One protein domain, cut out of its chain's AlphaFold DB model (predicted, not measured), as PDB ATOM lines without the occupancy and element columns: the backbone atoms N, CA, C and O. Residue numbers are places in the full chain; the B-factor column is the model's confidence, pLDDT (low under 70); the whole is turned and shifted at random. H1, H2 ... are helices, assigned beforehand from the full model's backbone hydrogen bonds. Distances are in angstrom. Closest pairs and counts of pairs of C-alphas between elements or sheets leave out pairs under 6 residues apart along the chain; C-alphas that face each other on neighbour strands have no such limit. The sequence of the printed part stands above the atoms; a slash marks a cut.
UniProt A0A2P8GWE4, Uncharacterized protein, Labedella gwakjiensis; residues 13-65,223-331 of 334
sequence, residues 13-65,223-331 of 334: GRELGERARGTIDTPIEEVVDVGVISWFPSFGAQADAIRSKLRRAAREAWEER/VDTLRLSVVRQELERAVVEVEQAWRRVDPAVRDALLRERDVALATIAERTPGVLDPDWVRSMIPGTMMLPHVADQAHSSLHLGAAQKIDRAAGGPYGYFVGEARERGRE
ATOM      1  N   GLY A  13     391.317 366.555 383.442       92.75
ATOM      2  CA  GLY A  13     391.510 366.860 384.849       92.75
ATOM      3  C   GLY A  13     392.728 367.740 385.103       92.75
ATOM      4  O   GLY A  13     392.628 368.749 385.799       92.75
ATOM      5  N   ARG A  14     393.874 367.411 384.493       93.88
ATOM      6  CA  ARG A  14     395.097 368.220 384.617       93.88
ATOM      7  C   ARG A  14     394.887 369.608 384.014       93.88
ATOM      8  O   ARG A  14     395.188 370.600 384.671       93.88
ATOM      9  N   GLU A  15     394.321 369.681 382.812       94.12
ATOM     10  CA  GLU A  15     394.033 370.954 382.139       94.12
ATOM     11  C   GLU A  15     393.086 371.837 382.967       94.12
ATOM     12  O   GLU A  15     393.329 373.037 383.142       94.12
ATOM     13  N   LEU A  16     392.026 371.241 383.526       94.44
ATOM     14  CA  LEU A  16     391.117 371.928 384.437       94.44
ATOM     15  C   LEU A  16     391.859 372.399 385.686       94.44
ATOM     16  O   LEU A  16     391.725 373.561 386.053       94.44
ATOM     17  N   GLY A  17     392.664 371.550 386.322       92.19
ATOM     18  CA  GLY A  17     393.374 371.909 387.547       92.19
ATOM     19  C   GLY A  17     394.407 373.027 387.360       92.19
ATOM     20  O   GLY A  17     394.524 373.917 388.204       92.19
ATOM     21  N   GLU A  18     395.094 373.055 386.216       93.88
ATOM     22  CA  GLU A  18     396.042 374.113 385.850       93.88
ATOM     23  C   GLU A  18     395.356 375.470 385.644       93.88
ATOM     24  O   GLU A  18     395.940 376.517 385.952       93.88
ATOM     25  N   ARG A  19     394.106 375.476 385.160       92.81
ATOM     26  CA  ARG A  19     393.365 376.697 384.800       92.81
ATOM     27  C   ARG A  19     392.332 377.141 385.823       92.81
ATOM     28  O   ARG A  19     392.056 378.338 385.891       92.81
ATOM     29  N   ALA A  20     391.776 376.227 386.613       90.69
ATOM     30  CA  ALA A  20     390.687 376.498 387.542       90.69
ATOM     31  C   ALA A  20     391.091 377.606 388.509       90.69
ATOM     32  O   ALA A  20     392.169 377.565 389.099       90.69
ATOM     33  N   ARG A  21     390.244 378.616 388.673       88.31
ATOM     34  CA  ARG A  21     390.437 379.690 389.648       88.31
ATOM     35  C   ARG A  21     389.092 379.979 390.284       88.31
ATOM     36  O   ARG A  21     388.152 380.324 389.576       88.31
ATOM     37  N   GLY A  22     389.016 379.827 391.600       83.00
ATOM     38  CA  GLY A  22     387.865 380.291 392.361       83.00
ATOM     39  C   GLY A  22     387.873 381.813 392.461       83.00
ATOM     40  O   GLY A  22     388.932 382.440 392.537       83.00
ATOM     41  N   THR A  23     386.690 382.403 392.474       81.50
ATOM     42  CA  THR A  23     386.468 383.795 392.871       81.50
ATOM     43  C   THR A  23     385.625 383.820 394.140       81.50
ATOM     44  O   THR A  23     385.285 382.772 394.674       81.50
ATOM     45  N   ILE A  24     385.291 385.010 394.636       68.81
ATOM     46  CA  ILE A  24     384.343 385.164 395.747       68.81
ATOM     47  C   ILE A  24     382.928 384.725 395.341       68.81
ATOM     48  O   ILE A  24     382.189 384.224 396.179       68.81
ATOM     49  N   ASP A  25     382.553 384.921 394.076       69.44
ATOM     50  CA  ASP A  25     381.193 384.658 393.594       69.44
ATOM     51  C   ASP A  25     381.041 383.249 392.992       69.44
ATOM     52  O   ASP A  25     379.923 382.776 392.807       69.44
ATOM     53  N   THR A  26     382.155 382.573 392.699       78.31
ATOM     54  CA  THR A  26     382.193 381.207 392.161       78.31
ATOM     55  C   THR A  26     383.342 380.451 392.831       78.31
ATOM     56  O   THR A  26     384.498 380.629 392.424       78.31
ATOM     57  N   PRO A  27     383.066 379.644 393.871       82.62
ATOM     58  CA  PRO A  27     384.095 378.903 394.583       82.62
ATOM     59  C   PRO A  27     384.816 377.938 393.652       82.62
ATOM     60  O   PRO A  27     384.265 377.469 392.655       82.62
ATOM     61  N   ILE A  28     386.062 377.609 393.985       87.75
ATOM     62  CA  ILE A  28     386.850 376.693 393.157       87.75
ATOM     63  C   ILE A  28     386.204 375.300 393.090       87.75
ATOM     64  O   ILE A  28     386.325 374.622 392.078       87.75
ATOM     65  N   GLU A  29     385.450 374.909 394.116       87.38
ATOM     66  CA  GLU A  29     384.629 373.699 394.162       87.38
ATOM     67  C   GLU A  29     383.550 373.678 393.087       87.38
ATOM     68  O   GLU A  29     383.388 372.670 392.406       87.38
ATOM     69  N   GLU A  30     382.850 374.797 392.902       87.94
ATOM     70  CA  GLU A  30     381.854 374.949 391.842       87.94
ATOM     71  C   GLU A  30     382.518 374.894 390.464       87.94
ATOM     72  O   GLU A  30     382.013 374.228 389.564       87.94
ATOM     73  N   VAL A  31     383.682 375.533 390.304       90.81
ATOM     74  CA  VAL A  31     384.446 375.480 389.048       90.81
ATOM     75  C   VAL A  31     384.843 374.043 388.707       90.81
ATOM     76  O   VAL A  31     384.717 373.629 387.554       90.81
ATOM     77  N   VAL A  32     385.303 373.273 389.698       92.12
ATOM     78  CA  VAL A  32     385.635 371.855 389.513       92.12
ATOM     79  C   VAL A  32     384.383 371.053 389.169       92.12
ATOM     80  O   VAL A  32     384.413 370.280 388.218       92.12
ATOM     81  N   ASP A  33     383.279 371.258 389.883       91.88
ATOM     82  CA  ASP A  33     382.019 370.543 389.662       91.88
ATOM     83  C   ASP A  33     381.474 370.756 388.242       91.88
ATOM     84  O   ASP A  33     381.210 369.793 387.518       91.88
ATOM     85  N   VAL A  34     381.392 372.018 387.810       91.06
ATOM     86  CA  VAL A  34     380.968 372.407 386.456       91.06
ATOM     87  C   VAL A  34     381.928 371.857 385.402       91.06
ATOM     88  O   VAL A  34     381.487 371.344 384.372       91.06
ATOM     89  N   GLY A  35     383.237 371.917 385.663       92.50
ATOM     90  CA  GLY A  35     384.252 371.344 384.785       92.50
ATOM     91  C   GLY A  35     384.045 369.844 384.579       92.50
ATOM     92  O   GLY A  35     383.972 369.391 383.439       92.50
ATOM     93  N   VAL A  36     383.843 369.089 385.660       92.00
ATOM     94  CA  VAL A  36     383.656 367.632 385.610       92.00
ATOM     95  C   VAL A  36     382.394 367.250 384.841       92.00
ATOM     96  O   VAL A  36     382.445 366.388 383.965       92.00
ATOM     97  N   ILE A  37     381.253 367.892 385.117       92.31
ATOM     98  CA  ILE A  37     380.004 367.556 384.413       92.31
ATOM     99  C   ILE A  37     380.025 367.983 382.939       92.31
ATOM    100  O   ILE A  37     379.318 367.385 382.127       92.31
ATOM    101  N   SER A  38     380.850 368.970 382.565       92.00
ATOM    102  CA  SER A  38     380.992 369.406 381.170       92.00
ATOM    103  C   SER A  38     381.624 368.343 380.267       92.00
ATOM    104  O   SER A  38     381.320 368.292 379.076       92.00
ATOM    105  N   TRP A  39     382.437 367.442 380.831       93.19
ATOM    106  CA  TRP A  39     383.036 366.323 380.096       93.19
ATOM    107  C   TRP A  39     382.016 365.251 379.707       93.19
ATOM    108  O   TRP A  39     382.290 364.422 378.843       93.19
ATOM    109  N   PHE A  40     380.824 365.274 380.313       92.81
ATOM    110  CA  PHE A  40     379.721 364.396 379.951       92.81
ATOM    111  C   PHE A  40     378.411 365.193 379.786       92.81
ATOM    112  O   PHE A  40     377.550 365.194 380.675       92.81
ATOM    113  N   PRO A  41     378.211 365.846 378.620       91.56
ATOM    114  CA  PRO A  41     377.150 366.839 378.413       91.56
ATOM    115  C   PRO A  41     375.729 366.344 378.687       91.56
ATOM    116  O   PRO A  41     374.877 367.115 379.121       91.56
ATOM    117  N   SER A  42     375.453 365.054 378.465       91.19
ATOM    118  CA  SER A  42     374.120 364.488 378.711       91.19
ATOM    119  C   SER A  42     373.746 364.440 380.199       91.19
ATOM    120  O   SER A  42     372.572 364.602 380.540       91.19
ATOM    121  N   PHE A  43     374.727 364.258 381.089       93.62
ATOM    122  CA  PHE A  43     374.532 364.392 382.531       93.62
ATOM    123  C   PHE A  43     374.557 365.861 382.950       93.62
ATOM    124  O   PHE A  43     373.690 366.274 383.719       93.62
ATOM    125  N   GLY A  44     375.467 366.665 382.386       92.94
ATOM    126  CA  GLY A  44     375.508 368.114 382.618       92.94
ATOM    127  C   GLY A  44     374.157 368.790 382.361       92.94
ATOM    128  O   GLY A  44     373.648 369.499 383.225       92.94
ATOM    129  N   ALA A  45     373.498 368.465 381.245       93.94
ATOM    130  CA  ALA A  45     372.167 368.977 380.918       93.94
ATOM    131  C   ALA A  45     371.085 368.564 381.936       93.94
ATOM    132  O   ALA A  45     370.176 369.344 382.224       93.94
ATOM    133  N   GLN A  46     371.170 367.355 382.506       94.69
ATOM    134  CA  GLN A  46     370.244 366.901 383.551       94.69
ATOM    135  C   GLN A  46     370.478 367.643 384.869       94.69
ATOM    136  O   GLN A  46     369.518 368.118 385.475       94.69
ATOM    137  N   ALA A  47     371.736 367.783 385.290       93.38
ATOM    138  CA  ALA A  47     372.099 368.536 386.488       93.38
ATOM    139  C   ALA A  47     371.659 370.008 386.375       93.38
ATOM    140  O   ALA A  47     371.052 370.551 387.299       93.38
ATOM    141  N   ASP A  48     371.862 370.627 385.210       92.75
ATOM    142  CA  ASP A  48     371.409 371.989 384.918       92.75
ATOM    143  C   ASP A  48     369.881 372.120 384.960       92.75
ATOM    144  O   ASP A  48     369.350 373.079 385.531       92.75
ATOM    145  N   ALA A  49     369.153 371.143 384.410       94.88
ATOM    146  CA  ALA A  49     367.697 371.117 384.472       94.88
ATOM    147  C   ALA A  49     367.198 371.032 385.926       94.88
ATOM    148  O   ALA A  49     366.333 371.820 386.318       94.88
ATOM    149  N   ILE A  50     367.783 370.154 386.748       95.06
ATOM    150  CA  ILE A  50     367.446 370.020 388.176       95.06
ATOM    151  C   ILE A  50     367.751 371.324 388.925       95.06
ATOM    152  O   ILE A  50     366.906 371.840 389.661       95.06
ATOM    153  N   ARG A  51     368.912 371.930 388.665       91.25
ATOM    154  CA  ARG A  51     369.302 373.222 389.239       91.25
ATOM    155  C   ARG A  51     368.313 374.333 388.881       91.25
ATOM    156  O   ARG A  51     367.924 375.120 389.741       91.25
ATOM    157  N   SER A  52     367.881 374.399 387.622       91.12
ATOM    158  CA  SER A  52     366.895 375.390 387.174       91.12
ATOM    159  C   SER A  52     365.519 375.178 387.821       91.12
ATOM    160  O   SER A  52     364.837 376.146 388.166       91.12
ATOM    161  N   LYS A  53     365.139 373.914 388.056       95.12
ATOM    162  CA  LYS A  53     363.885 373.519 388.702       95.12
ATOM    163  C   LYS A  53     363.856 373.914 390.179       95.12
ATOM    164  O   LYS A  53     362.812 374.376 390.627       95.12
ATOM    165  N   LEU A  54     364.979 373.810 390.897       93.38
ATOM    166  CA  LEU A  54     365.072 374.090 392.336       93.38
ATOM    167  C   LEU A  54     364.490 375.460 392.724       93.38
ATOM    168  O   LEU A  54     363.670 375.538 393.633       93.38
ATOM    169  N   ARG A  55     364.852 376.545 392.023       88.81
ATOM    170  CA  ARG A  55     364.339 377.890 392.370       88.81
ATOM    171  C   ARG A  55     362.822 377.986 392.236       88.81
ATOM    172  O   ARG A  55     362.168 378.606 393.069       88.81
ATOM    173  N   ARG A  56     362.283 377.403 391.164       92.38
ATOM    174  CA  ARG A  56     360.843 377.394 390.900       92.38
ATOM    175  C   ARG A  56     360.118 376.535 391.933       92.38
ATOM    176  O   ARG A  56     359.169 377.022 392.529       92.38
ATOM    177  N   ALA A  57     360.618 375.331 392.198       94.19
ATOM    178  CA  ALA A  57     360.043 374.417 393.179       94.19
ATOM    179  C   ALA A  57     360.035 375.024 394.592       94.19
ATOM    180  O   ALA A  57     359.008 375.007 395.257       94.19
ATOM    181  N   ALA A  58     361.131 375.667 395.012       92.12
ATOM    182  CA  ALA A  58     361.201 376.368 396.298       92.12
ATOM    183  C   ALA A  58     360.176 377.500 396.411       92.12
ATOM    184  O   ALA A  58     359.616 377.724 397.484       92.12
ATOM    185  N   ARG A  59     359.913 378.215 395.313       91.00
ATOM    186  CA  ARG A  59     358.903 379.272 395.284       91.00
ATOM    187  C   ARG A  59     357.484 378.719 395.337       91.00
ATOM    188  O   ARG A  59     356.695 379.212 396.132       91.00
ATOM    189  N   GLU A  60     357.178 377.713 394.528       93.88
ATOM    190  CA  GLU A  60     355.864 377.060 394.506       93.88
ATOM    191  C   GLU A  60     355.547 376.431 395.870       93.88
ATOM    192  O   GLU A  60     354.495 376.703 396.443       93.88
ATOM    193  N   ALA A  61     356.500 375.695 396.453       94.19
ATOM    194  CA  ALA A  61     356.362 375.107 397.783       94.19
ATOM    195  C   ALA A  61     356.204 376.172 398.880       94.19
ATOM    196  O   ALA A  61     355.466 375.974 399.847       94.19
ATOM    197  N   TRP A  62     356.875 377.321 398.743       92.25
ATOM    198  CA  TRP A  62     356.696 378.439 399.668       92.25
ATOM    199  C   TRP A  62     355.297 379.047 399.554       92.25
ATOM    200  O   TRP A  62     354.649 379.255 400.575       92.25
ATOM    201  N   GLU A  63     354.817 379.303 398.337       90.94
ATOM    202  CA  GLU A  63     353.480 379.849 398.093       90.94
ATOM    203  C   GLU A  63     352.385 378.905 398.628       90.94
ATOM    204  O   GLU A  63     351.496 379.361 399.349       90.94
ATOM    205  N   GLU A  64     352.513 377.595 398.401       92.94
ATOM    206  CA  GLU A  64     351.618 376.572 398.962       92.94
ATOM    207  C   GLU A  64     351.650 376.568 400.497       92.94
ATOM    208  O   GLU A  64     350.606 376.562 401.157       92.94
ATOM    209  N   ARG A  65     352.848 376.627 401.095       91.25
ATOM    210  CA  ARG A  65     352.992 376.632 402.553       91.25
ATOM    211  C   ARG A  65     352.418 377.901 403.179       91.25
ATOM    212  O   ARG A  65     351.825 377.820 404.255       91.25
ATOM    213  N   VAL A 223     358.570 383.026 410.335       78.19
ATOM    214  CA  VAL A 223     358.379 383.027 408.872       78.19
ATOM    215  C   VAL A 223     359.695 382.724 408.158       78.19
ATOM    216  O   VAL A 223     359.709 381.958 407.191       78.19
ATOM    217  N   ASP A 224     360.800 383.290 408.636       78.81
ATOM    218  CA  ASP A 224     362.133 383.043 408.095       78.81
ATOM    219  C   ASP A 224     362.573 381.593 408.334       78.81
ATOM    220  O   ASP A 224     363.042 380.931 407.404       78.81
ATOM    221  N   THR A 225     362.328 381.051 409.531       81.88
ATOM    222  CA  THR A 225     362.581 379.636 409.856       81.88
ATOM    223  C   THR A 225     361.773 378.708 408.947       81.88
ATOM    224  O   THR A 225     362.304 377.742 408.390       81.88
ATOM    225  N   LEU A 226     360.494 379.023 408.731       84.62
ATOM    226  CA  LEU A 226     359.630 378.255 407.842       84.62
ATOM    227  C   LEU A 226     360.133 378.309 406.395       84.62
ATOM    228  O   LEU A 226     360.225 377.275 405.734       84.62
ATOM    229  N   ARG A 227     360.518 379.488 405.907       87.31
ATOM    230  CA  ARG A 227     361.068 379.656 404.558       87.31
ATOM    231  C   ARG A 227     362.364 378.868 404.370       87.31
ATOM    232  O   ARG A 227     362.517 378.191 403.356       87.31
ATOM    233  N   LEU A 228     363.270 378.918 405.348       86.25
ATOM    234  CA  LEU A 228     364.494 378.113 405.357       86.25
ATOM    235  C   LEU A 228     364.177 376.619 405.285       86.25
ATOM    236  O   LEU A 228     364.809 375.906 404.509       86.25
ATOM    237  N   SER A 229     363.176 376.153 406.037       87.62
ATOM    238  CA  SER A 229     362.766 374.745 406.014       87.62
ATOM    239  C   SER A 229     362.254 374.299 404.639       87.62
ATOM    240  O   SER A 229     362.627 373.224 404.171       87.62
ATOM    241  N   VAL A 230     361.486 375.149 403.946       91.69
ATOM    242  CA  VAL A 230     360.991 374.878 402.586       91.69
ATOM    243  C   VAL A 230     362.148 374.805 401.592       91.69
ATOM    244  O   VAL A 230     362.259 373.844 400.834       91.69
ATOM    245  N   VAL A 231     363.053 375.788 401.620       91.62
ATOM    246  CA  VAL A 231     364.219 375.803 400.723       91.62
ATOM    247  C   VAL A 231     365.126 374.600 400.980       91.62
ATOM    248  O   VAL A 231     365.610 373.997 400.024       91.62
ATOM    249  N   ARG A 232     365.321 374.212 402.247       89.81
ATOM    250  CA  ARG A 232     366.072 373.006 402.615       89.81
ATOM    251  C   ARG A 232     365.430 371.754 402.031       89.81
ATOM    252  O   ARG A 232     366.132 370.951 401.430       89.81
ATOM    253  N   GLN A 233     364.117 371.597 402.178       93.25
ATOM    254  CA  GLN A 233     363.414 370.426 401.666       93.25
ATOM    255  C   GLN A 233     363.554 370.307 400.141       93.25
ATOM    256  O   GLN A 233     363.824 369.221 399.629       93.25
ATOM    257  N   GLU A 234     363.427 371.416 399.411       95.00
ATOM    258  CA  GLU A 234     363.616 371.409 397.957       95.00
ATOM    259  C   GLU A 234     365.075 371.192 397.548       95.00
ATOM    260  O   GLU A 234     365.337 370.506 396.559       95.00
ATOM    261  N   LEU A 235     366.037 371.710 398.318       94.25
ATOM    262  CA  LEU A 235     367.456 371.416 398.123       94.25
ATOM    263  C   LEU A 235     367.731 369.917 398.291       94.25
ATOM    264  O   LEU A 235     368.376 369.319 397.434       94.25
ATOM    265  N   GLU A 236     367.214 369.294 399.347       92.38
ATOM    266  CA  GLU A 236     367.370 367.856 399.594       92.38
ATOM    267  C   GLU A 236     366.738 367.022 398.471       92.38
ATOM    268  O   GLU A 236     367.363 366.081 397.977       92.38
ATOM    269  N   ARG A 237     365.552 367.409 397.981       94.69
ATOM    270  CA  ARG A 237     364.929 366.782 396.801       94.69
ATOM    271  C   ARG A 237     365.808 366.917 395.557       94.69
ATOM    272  O   ARG A 237     366.025 365.926 394.865       94.69
ATOM    273  N   ALA A 238     366.349 368.105 395.293       95.00
ATOM    274  CA  ALA A 238     367.225 368.344 394.149       95.00
ATOM    275  C   ALA A 238     368.526 367.531 394.234       95.00
ATOM    276  O   ALA A 238     368.950 366.962 393.230       95.00
ATOM    277  N   VAL A 239     369.130 367.423 395.424       93.75
ATOM    278  CA  VAL A 239     370.307 366.572 395.652       93.75
ATOM    279  C   VAL A 239     369.968 365.127 395.305       93.75
ATOM    280  O   VAL A 239     370.642 364.546 394.461       93.75
ATOM    281  N   VAL A 240     368.881 364.577 395.857       95.25
ATOM    282  CA  VAL A 240     368.435 363.205 395.562       95.25
ATOM    283  C   VAL A 240     368.165 363.002 394.066       95.25
ATOM    284  O   VAL A 240     368.546 361.968 393.514       95.25
ATOM    285  N   GLU A 241     367.550 363.971 393.380       96.12
ATOM    286  CA  GLU A 241     367.336 363.915 391.927       96.12
ATOM    287  C   GLU A 241     368.668 363.840 391.156       96.12
ATOM    288  O   GLU A 241     368.799 363.009 390.250       96.12
ATOM    289  N   VAL A 242     369.677 364.635 391.539       95.38
ATOM    290  CA  VAL A 242     371.023 364.573 390.940       95.38
ATOM    291  C   VAL A 242     371.694 363.238 391.250       95.38
ATOM    292  O   VAL A 242     372.264 362.628 390.347       95.38
ATOM    293  N   GLU A 243     371.591 362.723 392.478       94.56
ATOM    294  CA  GLU A 243     372.158 361.417 392.821       94.56
ATOM    295  C   GLU A 243     371.541 360.291 391.991       94.56
ATOM    296  O   GLU A 243     372.241 359.391 391.524       94.56
ATOM    297  N   GLN A 244     370.224 360.319 391.796       96.12
ATOM    298  CA  GLN A 244     369.531 359.335 390.974       96.12
ATOM    299  C   GLN A 244     369.940 359.447 389.506       96.12
ATOM    300  O   GLN A 244     370.157 358.420 388.863       96.12
ATOM    301  N   ALA A 245     370.069 360.666 388.974       95.31
ATOM    302  CA  ALA A 245     370.585 360.890 387.627       95.31
ATOM    303  C   ALA A 245     372.018 360.353 387.493       95.31
ATOM    304  O   ALA A 245     372.311 359.619 386.551       95.31
ATOM    305  N   TRP A 246     372.870 360.614 388.486       95.12
ATOM    306  CA  TRP A 246     374.236 360.107 388.544       95.12
ATOM    307  C   TRP A 246     374.276 358.579 388.571       95.12
ATOM    308  O   TRP A 246     375.020 357.970 387.813       95.12
ATOM    309  N   ARG A 247     373.434 357.917 389.372       95.00
ATOM    310  CA  ARG A 247     373.362 356.443 389.427       95.00
ATOM    311  C   ARG A 247     372.959 355.797 388.098       95.00
ATOM    312  O   ARG A 247     373.279 354.629 387.899       95.00
ATOM    313  N   ARG A 248     372.269 356.523 387.213       94.69
ATOM    314  CA  ARG A 248     371.902 356.052 385.864       94.69
ATOM    315  C   ARG A 248     373.032 356.213 384.845       94.69
ATOM    316  O   ARG A 248     372.932 355.641 383.763       94.69
ATOM    317  N   VAL A 249     374.076 356.984 385.161       93.12
ATOM    318  CA  VAL A 249     375.269 357.095 384.315       93.12
ATOM    319  C   VAL A 249     376.014 355.765 384.331       93.12
ATOM    320  O   VAL A 249     376.156 355.130 385.380       93.12
ATOM    321  N   ASP A 250     376.494 355.354 383.158       93.88
ATOM    322  CA  ASP A 250     377.275 354.131 383.002       93.88
ATOM    323  C   ASP A 250     378.444 354.096 384.015       93.88
ATOM    324  O   ASP A 250     379.153 355.099 384.159       93.88
ATOM    325  N   PRO A 251     378.652 352.987 384.752       94.12
ATOM    326  CA  PRO A 251     379.720 352.890 385.744       94.12
ATOM    327  C   PRO A 251     381.112 353.233 385.199       94.12
ATOM    328  O   PRO A 251     381.844 353.955 385.867       94.12
ATOM    329  N   ALA A 252     381.452 352.814 383.976       92.06
ATOM    330  CA  ALA A 252     382.761 353.095 383.390       92.06
ATOM    331  C   ALA A 252     382.952 354.594 383.104       92.06
ATOM    332  O   ALA A 252     384.042 355.134 383.306       92.06
ATOM    333  N   VAL A 253     381.878 355.278 382.689       92.69
ATOM    334  CA  VAL A 253     381.857 356.736 382.490       92.69
ATOM    335  C   VAL A 253     381.996 357.454 383.833       92.69
ATOM    336  O   VAL A 253     382.798 358.378 383.947       92.69
ATOM    337  N   ARG A 254     381.283 357.009 384.877       93.81
ATOM    338  CA  ARG A 254     381.425 357.575 386.229       93.81
ATOM    339  C   ARG A 254     382.848 357.453 386.744       93.81
ATOM    340  O   ARG A 254     383.404 358.446 387.202       93.81
ATOM    341  N   ASP A 255     383.449 356.275 386.626       94.12
ATOM    342  CA  ASP A 255     384.810 356.046 387.101       94.12
ATOM    343  C   ASP A 255     385.815 356.921 386.346       94.12
ATOM    344  O   ASP A 255     386.744 357.457 386.945       94.12
ATOM    345  N   ALA A 256     385.628 357.114 385.039       93.12
ATOM    346  CA  ALA A 256     386.457 358.019 384.249       93.12
ATOM    347  C   ALA A 256     386.304 359.491 384.672       93.12
ATOM    348  O   ALA A 256     387.316 360.164 384.863       93.12
ATOM    349  N   LEU A 257     385.077 359.972 384.906       93.44
ATOM    350  CA  LEU A 257     384.832 361.331 385.410       93.44
ATOM    351  C   LEU A 257     385.462 361.548 386.789       93.44
ATOM    352  O   LEU A 257     386.081 362.582 387.028       93.44
ATOM    353  N   LEU A 258     385.315 360.578 387.696       94.94
ATOM    354  CA  LEU A 258     385.865 360.660 389.048       94.94
ATOM    355  C   LEU A 258     387.398 360.633 389.037       94.94
ATOM    356  O   LEU A 258     388.007 361.411 389.764       94.94
ATOM    357  N   ARG A 259     388.021 359.825 388.168       95.19
ATOM    358  CA  ARG A 259     389.481 359.834 387.984       95.19
ATOM    359  C   ARG A 259     389.992 361.192 387.514       95.19
ATOM    360  O   ARG A 259     390.908 361.734 388.121       95.19
ATOM    361  N   GLU A 260     389.400 361.760 386.465       95.38
ATOM    362  CA  GLU A 260     389.817 363.075 385.958       95.38
ATOM    363  C   GLU A 260     389.528 364.191 386.978       95.38
ATOM    364  O   GLU A 260     390.340 365.100 387.157       95.38
ATOM    365  N   ARG A 261     388.432 364.091 387.745       95.00
ATOM    366  CA  ARG A 261     388.182 364.978 388.891       95.00
ATOM    367  C   ARG A 261     389.314 364.892 389.908       95.00
ATOM    368  O   ARG A 261     389.821 365.927 390.327       95.00
ATOM    369  N   ASP A 262     389.724 363.692 390.306       95.88
ATOM    370  CA  ASP A 262     390.780 363.513 391.305       95.88
ATOM    371  C   ASP A 262     392.128 364.066 390.821       95.88
ATOM    372  O   ASP A 262     392.848 364.686 391.607       95.88
ATOM    373  N   VAL A 263     392.431 363.942 389.523       96.00
ATOM    374  CA  VAL A 263     393.593 364.591 388.895       96.00
ATOM    375  C   VAL A 263     393.484 366.118 388.973       96.00
ATOM    376  O   VAL A 263     394.462 366.781 389.331       96.00
ATOM    377  N   ALA A 264     392.308 366.692 388.694       95.25
ATOM    378  CA  ALA A 264     392.085 368.133 388.829       95.25
ATOM    379  C   ALA A 264     392.283 368.604 390.275       95.25
ATOM    380  O   ALA A 264     392.987 369.585 390.512       95.25
ATOM    381  N   LEU A 265     391.719 367.878 391.245       94.75
ATOM    382  CA  LEU A 265     391.850 368.179 392.672       94.75
ATOM    383  C   LEU A 265     393.309 368.133 393.132       94.75
ATOM    384  O   LEU A 265     393.750 369.050 393.824       94.75
ATOM    385  N   ALA A 266     394.064 367.108 392.728       94.56
ATOM    386  CA  ALA A 266     395.488 366.993 393.037       94.56
ATOM    387  C   ALA A 266     396.285 368.167 392.447       94.56
ATOM    388  O   ALA A 266     397.018 368.842 393.165       94.56
ATOM    389  N   THR A 267     396.052 368.483 391.172       94.75
ATOM    390  CA  THR A 267     396.725 369.590 390.474       94.75
ATOM    391  C   THR A 267     396.431 370.945 391.138       94.75
ATOM    392  O   THR A 267     397.325 371.773 391.316       94.75
ATOM    393  N   ILE A 268     395.181 371.185 391.556       93.06
ATOM    394  CA  ILE A 268     394.792 372.412 392.272       93.06
ATOM    395  C   ILE A 268     395.458 372.480 393.646       93.06
ATOM    396  O   ILE A 268     395.925 373.557 394.030       93.06
ATOM    397  N   ALA A 269     395.492 371.364 394.378       91.56
ATOM    398  CA  ALA A 269     396.098 371.289 395.702       91.56
ATOM    399  C   ALA A 269     397.614 371.543 395.652       91.56
ATOM    400  O   ALA A 269     398.131 372.260 396.503       91.56
ATOM    401  N   GLU A 270     398.305 371.027 394.632       92.31
ATOM    402  CA  GLU A 270     399.728 371.289 394.387       92.31
ATOM    403  C   GLU A 270     399.992 372.766 394.071       92.31
ATOM    404  O   GLU A 270     400.903 373.380 394.627       92.31
ATOM    405  N   ARG A 271     399.178 373.361 393.192       92.12
ATOM    406  CA  ARG A 271     399.363 374.749 392.741       92.12
ATOM    407  C   ARG A 271     398.947 375.778 393.796       92.12
ATOM    408  O   ARG A 271     399.509 376.870 393.856       92.12
ATOM    409  N   THR A 272     397.923 375.464 394.582       86.62
ATOM    410  CA  THR A 272     397.238 376.397 395.490       86.62
ATOM    411  C   THR A 272     396.818 375.690 396.789       86.62
ATOM    412  O   THR A 272     395.626 375.451 397.008       86.62
ATOM    413  N   PRO A 273     397.780 375.355 397.675       83.81
ATOM    414  CA  PRO A 273     397.492 374.641 398.916       83.81
ATOM    415  C   PRO A 273     396.525 375.422 399.815       83.81
ATOM    416  O   PRO A 273     396.672 376.631 399.998       83.81
ATOM    417  N   GLY A 274     395.535 374.733 400.388       80.69
ATOM    418  CA  GLY A 274     394.587 375.310 401.354       80.69
ATOM    419  C   GLY A 274     393.460 376.165 400.761       80.69
ATOM    420  O   GLY A 274     392.603 376.627 401.508       80.69
ATOM    421  N   VAL A 275     393.418 376.361 399.438       80.94
ATOM    422  CA  VAL A 275     392.318 377.080 398.759       80.94
ATOM    423  C   VAL A 275     391.068 376.206 398.607       80.94
ATOM    424  O   VAL A 275     389.963 376.718 398.450       80.94
ATOM    425  N   LEU A 276     391.251 374.890 398.660       83.62
ATOM    426  CA  LEU A 276     390.241 373.879 398.407       83.62
ATOM    427  C   LEU A 276     390.305 372.801 399.488       83.62
ATOM    428  O   LEU A 276     391.400 372.407 399.886       83.62
ATOM    429  N   ASP A 277     389.145 372.305 399.915       84.94
ATOM    430  CA  ASP A 277     389.012 371.100 400.741       84.94
ATOM    431  C   ASP A 277     388.730 369.905 399.805       84.94
ATOM    432  O   ASP A 277     387.581 369.692 399.402       84.94
ATOM    433  N   PRO A 278     389.762 369.166 399.347       86.25
ATOM    434  CA  PRO A 278     389.588 368.147 398.316       86.25
ATOM    435  C   PRO A 278     388.775 366.950 398.816       86.25
ATOM    436  O   PRO A 278     388.095 366.308 398.018       86.25
ATOM    437  N   ASP A 279     388.798 366.663 400.117       87.19
ATOM    438  CA  ASP A 279     388.035 365.560 400.702       87.19
ATOM    439  C   ASP A 279     386.545 365.886 400.730       87.19
ATOM    440  O   ASP A 279     385.721 365.053 400.339       87.19
ATOM    441  N   TRP A 280     386.195 367.136 401.049       85.81
ATOM    442  CA  TRP A 280     384.829 367.612 400.870       85.81
ATOM    443  C   TRP A 280     384.368 367.487 399.411       85.81
ATOM    444  O   TRP A 280     383.293 366.939 399.159       85.81
ATOM    445  N   VAL A 281     385.187 367.898 398.431       88.19
ATOM    446  CA  VAL A 281     384.809 367.769 397.010       88.19
ATOM    447  C   VAL A 281     384.624 366.315 396.590       88.19
ATOM    448  O   VAL A 281     383.697 365.998 395.841       88.19
ATOM    449  N   ARG A 282     385.455 365.404 397.104       90.19
ATOM    450  CA  ARG A 282     385.322 363.969 396.832       90.19
ATOM    451  C   ARG A 282     384.050 363.368 397.413       90.19
ATOM    452  O   ARG A 282     383.488 362.473 396.782       90.19
ATOM    453  N   SER A 283     383.607 363.859 398.571       87.19
ATOM    454  CA  SER A 283     382.399 363.379 399.255       87.19
ATOM    455  C   SER A 283     381.112 363.649 398.462       87.19
ATOM    456  O   SER A 283     380.127 362.918 398.602       87.19
ATOM    457  N   MET A 284     381.131 364.661 397.593       88.12
ATOM    458  CA  MET A 284     379.975 365.111 396.826       88.12
ATOM    459  C   MET A 284     379.930 364.473 395.432       88.12
ATOM    460  O   MET A 284     380.953 364.166 394.809       88.12
ATOM    461  N   ILE A 285     378.712 364.272 394.933       91.62
ATOM    462  CA  ILE A 285     378.461 363.780 393.575       91.62
ATOM    463  C   ILE A 285     378.608 364.945 392.585       91.62
ATOM    464  O   ILE A 285     378.098 366.030 392.876       91.62
ATOM    465  N   PRO A 286     379.246 364.745 391.414       92.62
ATOM    466  CA  PRO A 286     379.307 365.782 390.391       92.62
ATOM    467  C   PRO A 286     377.921 366.355 390.050       92.62
ATOM    468  O   PRO A 286     376.955 365.609 389.904       92.62
ATOM    469  N   GLY A 287     377.810 367.672 389.927       89.44
ATOM    470  CA  GLY A 287     376.573 368.411 389.665       89.44
ATOM    471  C   GLY A 287     375.803 368.849 390.917       89.44
ATOM    472  O   GLY A 287     374.778 369.520 390.789       89.44
ATOM    473  N   THR A 288     376.258 368.490 392.123       90.81
ATOM    474  CA  THR A 288     375.586 368.880 393.378       90.81
ATOM    475  C   THR A 288     376.139 370.161 394.003       90.81
ATOM    476  O   THR A 288     375.423 370.800 394.776       90.81
ATOM    477  N   MET A 289     377.356 370.596 393.654       88.25
ATOM    478  CA  MET A 289     378.026 371.708 394.351       88.25
ATOM    479  C   MET A 289     377.358 373.061 394.115       88.25
ATOM    480  O   MET A 289     377.427 373.945 394.963       88.25
ATOM    481  N   MET A 290     376.655 373.219 392.994       85.00
ATOM    482  CA  MET A 290     375.901 374.441 392.709       85.00
ATOM    483  C   MET A 290     374.557 374.527 393.438       85.00
ATOM    484  O   MET A 290     373.978 375.612 393.528       85.00
ATOM    485  N   LEU A 291     374.014 373.410 393.932       88.56
ATOM    486  CA  LEU A 291     372.666 373.390 394.504       88.56
ATOM    487  C   LEU A 291     372.546 374.251 395.776       88.56
ATOM    488  O   LEU A 291     371.595 375.034 395.841       88.56
ATOM    489  N   PRO A 292     373.496 374.223 396.736       85.75
ATOM    490  CA  PRO A 292     373.470 375.118 397.893       85.75
ATOM    491  C   PRO A 292     373.473 376.608 397.517       85.75
ATOM    492  O   PRO A 292     372.727 377.393 398.099       85.75
ATOM    493  N   HIS A 293     374.226 377.006 396.486       82.06
ATOM    494  CA  HIS A 293     374.233 378.392 396.004       82.06
ATOM    495  C   HIS A 293     372.888 378.806 395.412       82.06
ATOM    496  O   HIS A 293     372.389 379.910 395.651       82.06
ATOM    497  N   VAL A 294     372.267 377.910 394.650       85.38
ATOM    498  CA  VAL A 294     370.937 378.151 394.094       85.38
ATOM    499  C   VAL A 294     369.876 378.204 395.191       85.38
ATOM    500  O   VAL A 294     368.984 379.052 395.109       85.38
ATOM    501  N   ALA A 295     370.008 377.391 396.239       85.94
ATOM    502  CA  ALA A 295     369.169 377.448 397.430       85.94
ATOM    503  C   ALA A 295     369.328 378.781 398.186       85.94
ATOM    504  O   ALA A 295     368.328 379.429 398.483       85.94
ATOM    505  N   ASP A 296     370.553 379.273 398.401       82.56
ATOM    506  CA  ASP A 296     370.802 380.587 399.018       82.56
ATOM    507  C   ASP A 296     370.188 381.739 398.200       82.56
ATOM    508  O   ASP A 296     369.645 382.716 398.736       82.56
ATOM    509  N   GLN A 297     370.277 381.660 396.871       81.69
ATOM    510  CA  GLN A 297     369.656 382.632 395.971       81.69
ATOM    511  C   GLN A 297     368.128 382.571 396.044       81.69
ATOM    512  O   GLN A 297     367.494 383.623 396.166       81.69
ATOM    513  N   ALA A 298     367.551 381.366 396.027       85.19
ATOM    514  CA  ALA A 298     366.120 381.155 396.199       85.19
ATOM    515  C   ALA A 298     365.652 381.725 397.544       85.19
ATOM    516  O   ALA A 298     364.765 382.580 397.561       85.19
ATOM    517  N   HIS A 299     366.322 381.371 398.643       83.81
ATOM    518  CA  HIS A 299     365.998 381.834 399.988       83.81
ATOM    519  C   HIS A 299     365.915 383.360 400.079       83.81
ATOM    520  O   HIS A 299     364.901 383.894 400.520       83.81
ATOM    521  N   SER A 300     366.910 384.094 399.576       75.75
ATOM    522  CA  SER A 300     366.801 385.559 399.587       75.75
ATOM    523  C   SER A 300     365.743 386.126 398.669       75.75
ATOM    524  O   SER A 300     365.163 387.152 399.010       75.75
ATOM    525  N   SER A 301     365.533 385.536 397.490       74.38
ATOM    526  CA  SER A 301     364.503 386.034 396.573       74.38
ATOM    527  C   SER A 301     363.111 385.948 397.207       74.38
ATOM    528  O   SER A 301     362.281 386.833 397.000       74.38
ATOM    529  N   LEU A 302     362.911 384.917 398.034       76.62
ATOM    530  CA  LEU A 302     361.720 384.694 398.840       76.62
ATOM    531  C   LEU A 302     361.690 385.589 400.092       76.62
ATOM    532  O   LEU A 302     360.614 386.011 400.501       76.62
ATOM    533  N   HIS A 303     362.846 385.914 400.678       72.38
ATOM    534  CA  HIS A 303     362.942 386.782 401.853       72.38
ATOM    535  C   HIS A 303     362.658 388.257 401.549       72.38
ATOM    536  O   HIS A 303     361.919 388.908 402.286       72.38
ATOM    537  N   LEU A 304     363.240 388.798 400.480       58.34
ATOM    538  CA  LEU A 304     363.223 390.237 400.195       58.34
ATOM    539  C   LEU A 304     362.264 390.622 399.059       58.34
ATOM    540  O   LEU A 304     362.221 391.783 398.661       58.34
ATOM    541  N   GLY A 305     361.476 389.664 398.553       48.91
ATOM    542  CA  GLY A 305     360.450 389.885 397.537       48.91
ATOM    543  C   GLY A 305     361.015 390.452 396.236       48.91
ATOM    544  O   GLY A 305     360.859 391.634 395.981       48.91
ATOM    545  N   ALA A 306     361.650 389.619 395.406       40.69
ATOM    546  CA  ALA A 306     362.121 389.916 394.035       40.69
ATOM    547  C   ALA A 306     363.007 391.173 393.802       40.69
ATOM    548  O   ALA A 306     363.559 391.317 392.712       40.69
ATOM    549  N   ALA A 307     363.218 392.042 394.790       38.03
ATOM    550  CA  ALA A 307     364.155 393.151 394.746       38.03
ATOM    551  C   ALA A 307     365.510 392.694 395.307       38.03
ATOM    552  O   ALA A 307     365.603 392.036 396.340       38.03
ATOM    553  N   GLN A 308     366.555 392.982 394.540       41.53
ATOM    554  CA  GLN A 308     367.884 392.383 394.624       41.53
ATOM    555  C   GLN A 308     368.608 392.581 395.968       41.53
ATOM    556  O   GLN A 308     368.516 393.617 396.621       41.53
ATOM    557  N   LYS A 309     369.386 391.546 396.314       42.75
ATOM    558  CA  LYS A 309     370.223 391.378 397.508       42.75
ATOM    559  C   LYS A 309     371.450 392.291 397.480       42.75
ATOM    560  O   LYS A 309     372.279 392.159 396.584       42.75
ATOM    561  N   ILE A 310     371.669 393.034 398.559       38.84
ATOM    562  CA  ILE A 310     372.983 393.076 399.207       38.84
ATOM    563  C   ILE A 310     372.713 392.870 400.692       38.84
ATOM    564  O   ILE A 310     372.429 393.824 401.405       38.84
ATOM    565  N   ASP A 311     372.778 391.622 401.147       39.81
ATOM    566  CA  ASP A 311     373.008 391.357 402.564       39.81
ATOM    567  C   ASP A 311     374.155 390.355 402.684       39.81
ATOM    568  O   ASP A 311     373.994 389.136 402.623       39.81
ATOM    569  N   ARG A 312     375.361 390.929 402.694       44.50
ATOM    570  CA  ARG A 312     376.626 390.278 403.027       44.50
ATOM    571  C   ARG A 312     376.963 390.699 404.453       44.50
ATOM    572  O   ARG A 312     377.799 391.579 404.640       44.50
ATOM    573  N   ALA A 313     376.300 390.124 405.449       40.00
ATOM    574  CA  ALA A 313     376.652 390.408 406.838       40.00
ATOM    575  C   ALA A 313     376.256 389.300 407.823       40.00
ATOM    576  O   ALA A 313     375.740 389.594 408.891       40.00
ATOM    577  N   ALA A 314     376.547 388.036 407.499       35.78
ATOM    578  CA  ALA A 314     376.960 387.037 408.493       35.78
ATOM    579  C   ALA A 314     377.441 385.755 407.792       35.78
ATOM    580  O   ALA A 314     376.632 385.014 407.245       35.78
ATOM    581  N   GLY A 315     378.753 385.481 407.834       41.03
ATOM    582  CA  GLY A 315     379.246 384.095 407.778       41.03
ATOM    583  C   GLY A 315     380.205 383.669 406.660       41.03
ATOM    584  O   GLY A 315     380.599 382.512 406.659       41.03
ATOM    585  N   GLY A 316     380.636 384.560 405.763       40.28
ATOM    586  CA  GLY A 316     381.623 384.257 404.711       40.28
ATOM    587  C   GLY A 316     381.112 384.581 403.301       40.28
ATOM    588  O   GLY A 316     379.955 384.964 403.147       40.28
ATOM    589  N   PRO A 317     381.954 384.469 402.254       47.41
ATOM    590  CA  PRO A 317     381.540 384.717 400.867       47.41
ATOM    591  C   PRO A 317     380.468 383.733 400.352       47.41
ATOM    592  O   PRO A 317     379.893 383.967 399.292       47.41
ATOM    593  N   TYR A 318     380.151 382.688 401.127       57.69
ATOM    594  CA  TYR A 318     379.184 381.643 400.803       57.69
ATOM    595  C   TYR A 318     378.163 381.482 401.930       57.69
ATOM    596  O   TYR A 318     378.522 381.550 403.104       57.69
ATOM    597  N   GLY A 319     376.893 381.333 401.550       62.50
ATOM    598  CA  GLY A 319     375.750 381.416 402.451       62.50
ATOM    599  C   GLY A 319     375.517 380.180 403.320       62.50
ATOM    600  O   GLY A 319     376.308 379.235 403.361       62.50
ATOM    601  N   TYR A 320     374.398 380.231 404.043       73.19
ATOM    602  CA  TYR A 320     373.988 379.274 405.071       73.19
ATOM    603  C   TYR A 320     374.018 377.819 404.581       73.19
ATOM    604  O   TYR A 320     374.614 376.963 405.233       73.19
ATOM    605  N   PHE A 321     373.448 377.543 403.403       81.12
ATOM    606  CA  PHE A 321     373.358 376.174 402.883       81.12
ATOM    607  C   PHE A 321     374.714 375.606 402.451       81.12
ATOM    608  O   PHE A 321     374.915 374.394 402.490       81.12
ATOM    609  N   VAL A 322     375.658 376.463 402.053       76.81
ATOM    610  CA  VAL A 322     377.019 376.043 401.687       76.81
ATOM    611  C   VAL A 322     377.811 375.661 402.936       76.81
ATOM    612  O   VAL A 322     378.513 374.651 402.931       76.81
ATOM    613  N   GLY A 323     377.678 376.450 404.010       77.25
ATOM    614  CA  GLY A 323     378.257 376.129 405.316       77.25
ATOM    615  C   GLY A 323     377.734 374.796 405.851       77.25
ATOM    616  O   GLY A 323     378.525 373.903 406.143       77.25
ATOM    617  N   GLU A 324     376.411 374.622 405.860       78.31
ATOM    618  CA  GLU A 324     375.761 373.383 406.307       78.31
ATOM    619  C   GLU A 324     376.194 372.167 405.461       78.31
ATOM    620  O   GLU A 324     376.493 371.101 406.000       78.31
ATOM    621  N   ALA A 325     376.302 372.315 404.135       79.56
ATOM    622  CA  ALA A 325     376.768 371.242 403.254       79.56
ATOM    623  C   ALA A 325     378.238 370.853 403.501       79.56
ATOM    624  O   ALA A 325     378.585 369.673 403.411       79.56
ATOM    625  N   ARG A 326     379.106 371.821 403.825       78.00
ATOM    626  CA  ARG A 326     380.502 371.555 404.217       78.00
ATOM    627  C   ARG A 326     380.594 370.819 405.546       78.00
ATOM    628  O   ARG A 326     381.410 369.911 405.666       78.00
ATOM    629  N   GLU A 327     379.775 371.190 406.525       80.81
ATOM    630  CA  GLU A 327     379.724 370.508 407.821       80.81
ATOM    631  C   GLU A 327     379.262 369.057 407.663       80.81
ATOM    632  O   GLU A 327     379.979 368.148 408.075       80.81
ATOM    633  N   ARG A 328     378.147 368.821 406.956       76.38
ATOM    634  CA  ARG A 328     377.651 367.460 406.677       76.38
ATOM    635  C   ARG A 328     378.650 366.615 405.884       76.38
ATOM    636  O   ARG A 328     378.798 365.429 406.149       76.38
ATOM    637  N   GLY A 329     379.354 367.202 404.914       67.88
ATOM    638  CA  GLY A 329     380.359 366.484 404.121       67.88
ATOM    639  C   GLY A 329     381.598 366.045 404.913       67.88
ATOM    640  O   GLY A 329     382.337 365.182 404.444       67.88
ATOM    641  N   ARG A 330     381.827 366.620 406.102       73.81
ATOM    642  CA  ARG A 330     382.919 366.246 407.018       73.81
ATOM    643  C   ARG A 330     382.529 365.160 408.013       73.81
ATOM    644  O   ARG A 330     383.413 364.585 408.646       73.81
ATOM    645  N   GLU A 331     381.239 364.876 408.168       71.31
ATOM    646  CA  GLU A 331     380.792 363.772 409.007       71.31
ATOM    647  C   GLU A 331     381.145 362.437 408.325       71.31
ATOM    648  O   GLU A 331     380.865 362.252 407.135       71.31
TER     649      GLU A 331
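AT A GLANCE: This is residues 13 to 65 and 223 to 331 of the 334 residues of an uncharacterized protein of Labedella gwakjiensis (UniProt A0A2P8GWE4). Three helices side by side, H3, H4 and H7, make an up-and-down bundle, and at one end of it H5 turns off at a corner with H4, with H1 and H2 packed on H5. H8 packs on the near part of H7 and reaches across to little H6, joining the two groups, while the unnamed residues 304 to 319 loop round from H7 to H8. The printed part has 162 residues with eight named helices, H1 to H8 in chain order, and no named strand: the class is all helix. It is compact, with a radius of gyration of the C-alphas of 16.2 A, and spans 45 by 35 by 29 A.

HOW THE PARTS SIT: H1, residues 13 to 19, touches H5, residues 251 to 271, the same way at 35.2 degrees, only just a steep tilt; the closest C-alphas, of Gly 17 and Ala 264, are 4.2 A apart. H2, residues 28 to 38, touches residues 257 to 265 of H5, closest at the C-alphas of Val 36 and Arg 261, 6.2 A. H2 and H3, residues 41 to 65, touch only at the corner, with the C-alphas of Ile 37 and Gly 44 at 4.9 A. H3 touches H4, residues 223 to 247, opposite ways at a shallow tilt of 26 degrees; the C-alphas of Ala 58 and Val 231 are closest, 5.4 A. H7, residues 291 to 303, completes the bundle, each helix running against the one before it: it touches H4, opposite ways, at Val 231 and Ala 295, C-alphas 6.2 A apart. H6, residues 278 to 283, and H5 form a helical hairpin and only just touch, with 3 pairs of C-alphas within 8 A. H7 and H8, residues 320 to 330, form another, the closest C-alphas being those of Pro 292 and Phe 321, 5.1 A. H6 and H8 touch about perpendicular, at 88 degrees, with the C-alphas of Trp 280 and Gly 329 closest, 5.6 A. Every O i to N i+4 pair is within hydrogen-bond range in H1, H2, H4, H5, H6, H7 and H8; in H3 18 of 21 are.

IN THESE COORDINATES: H1 begins at C-alpha 13, (391.510, 366.860, 384.849). H3 is 35.5 A long, with a kink of 28 degrees near residue 56; H4 is 36.2 A and H5 30.2 A. H7 is 18.1 A long, and H8 ends at C-alpha 330, (382.919, 366.246, 407.018).

THE WHOLE: The C-alphas farthest apart, of Glu 64 and Glu 270, are 48.6 A apart. Residues 66 to 222 are not printed; C-alphas 65 and 223 are 10.5 A apart across the cut. The link H7 to H8 is long. Mean pLDDT of the printed part is 84.4; residues 24 to 25, 304 to 319 and 329 are under 70.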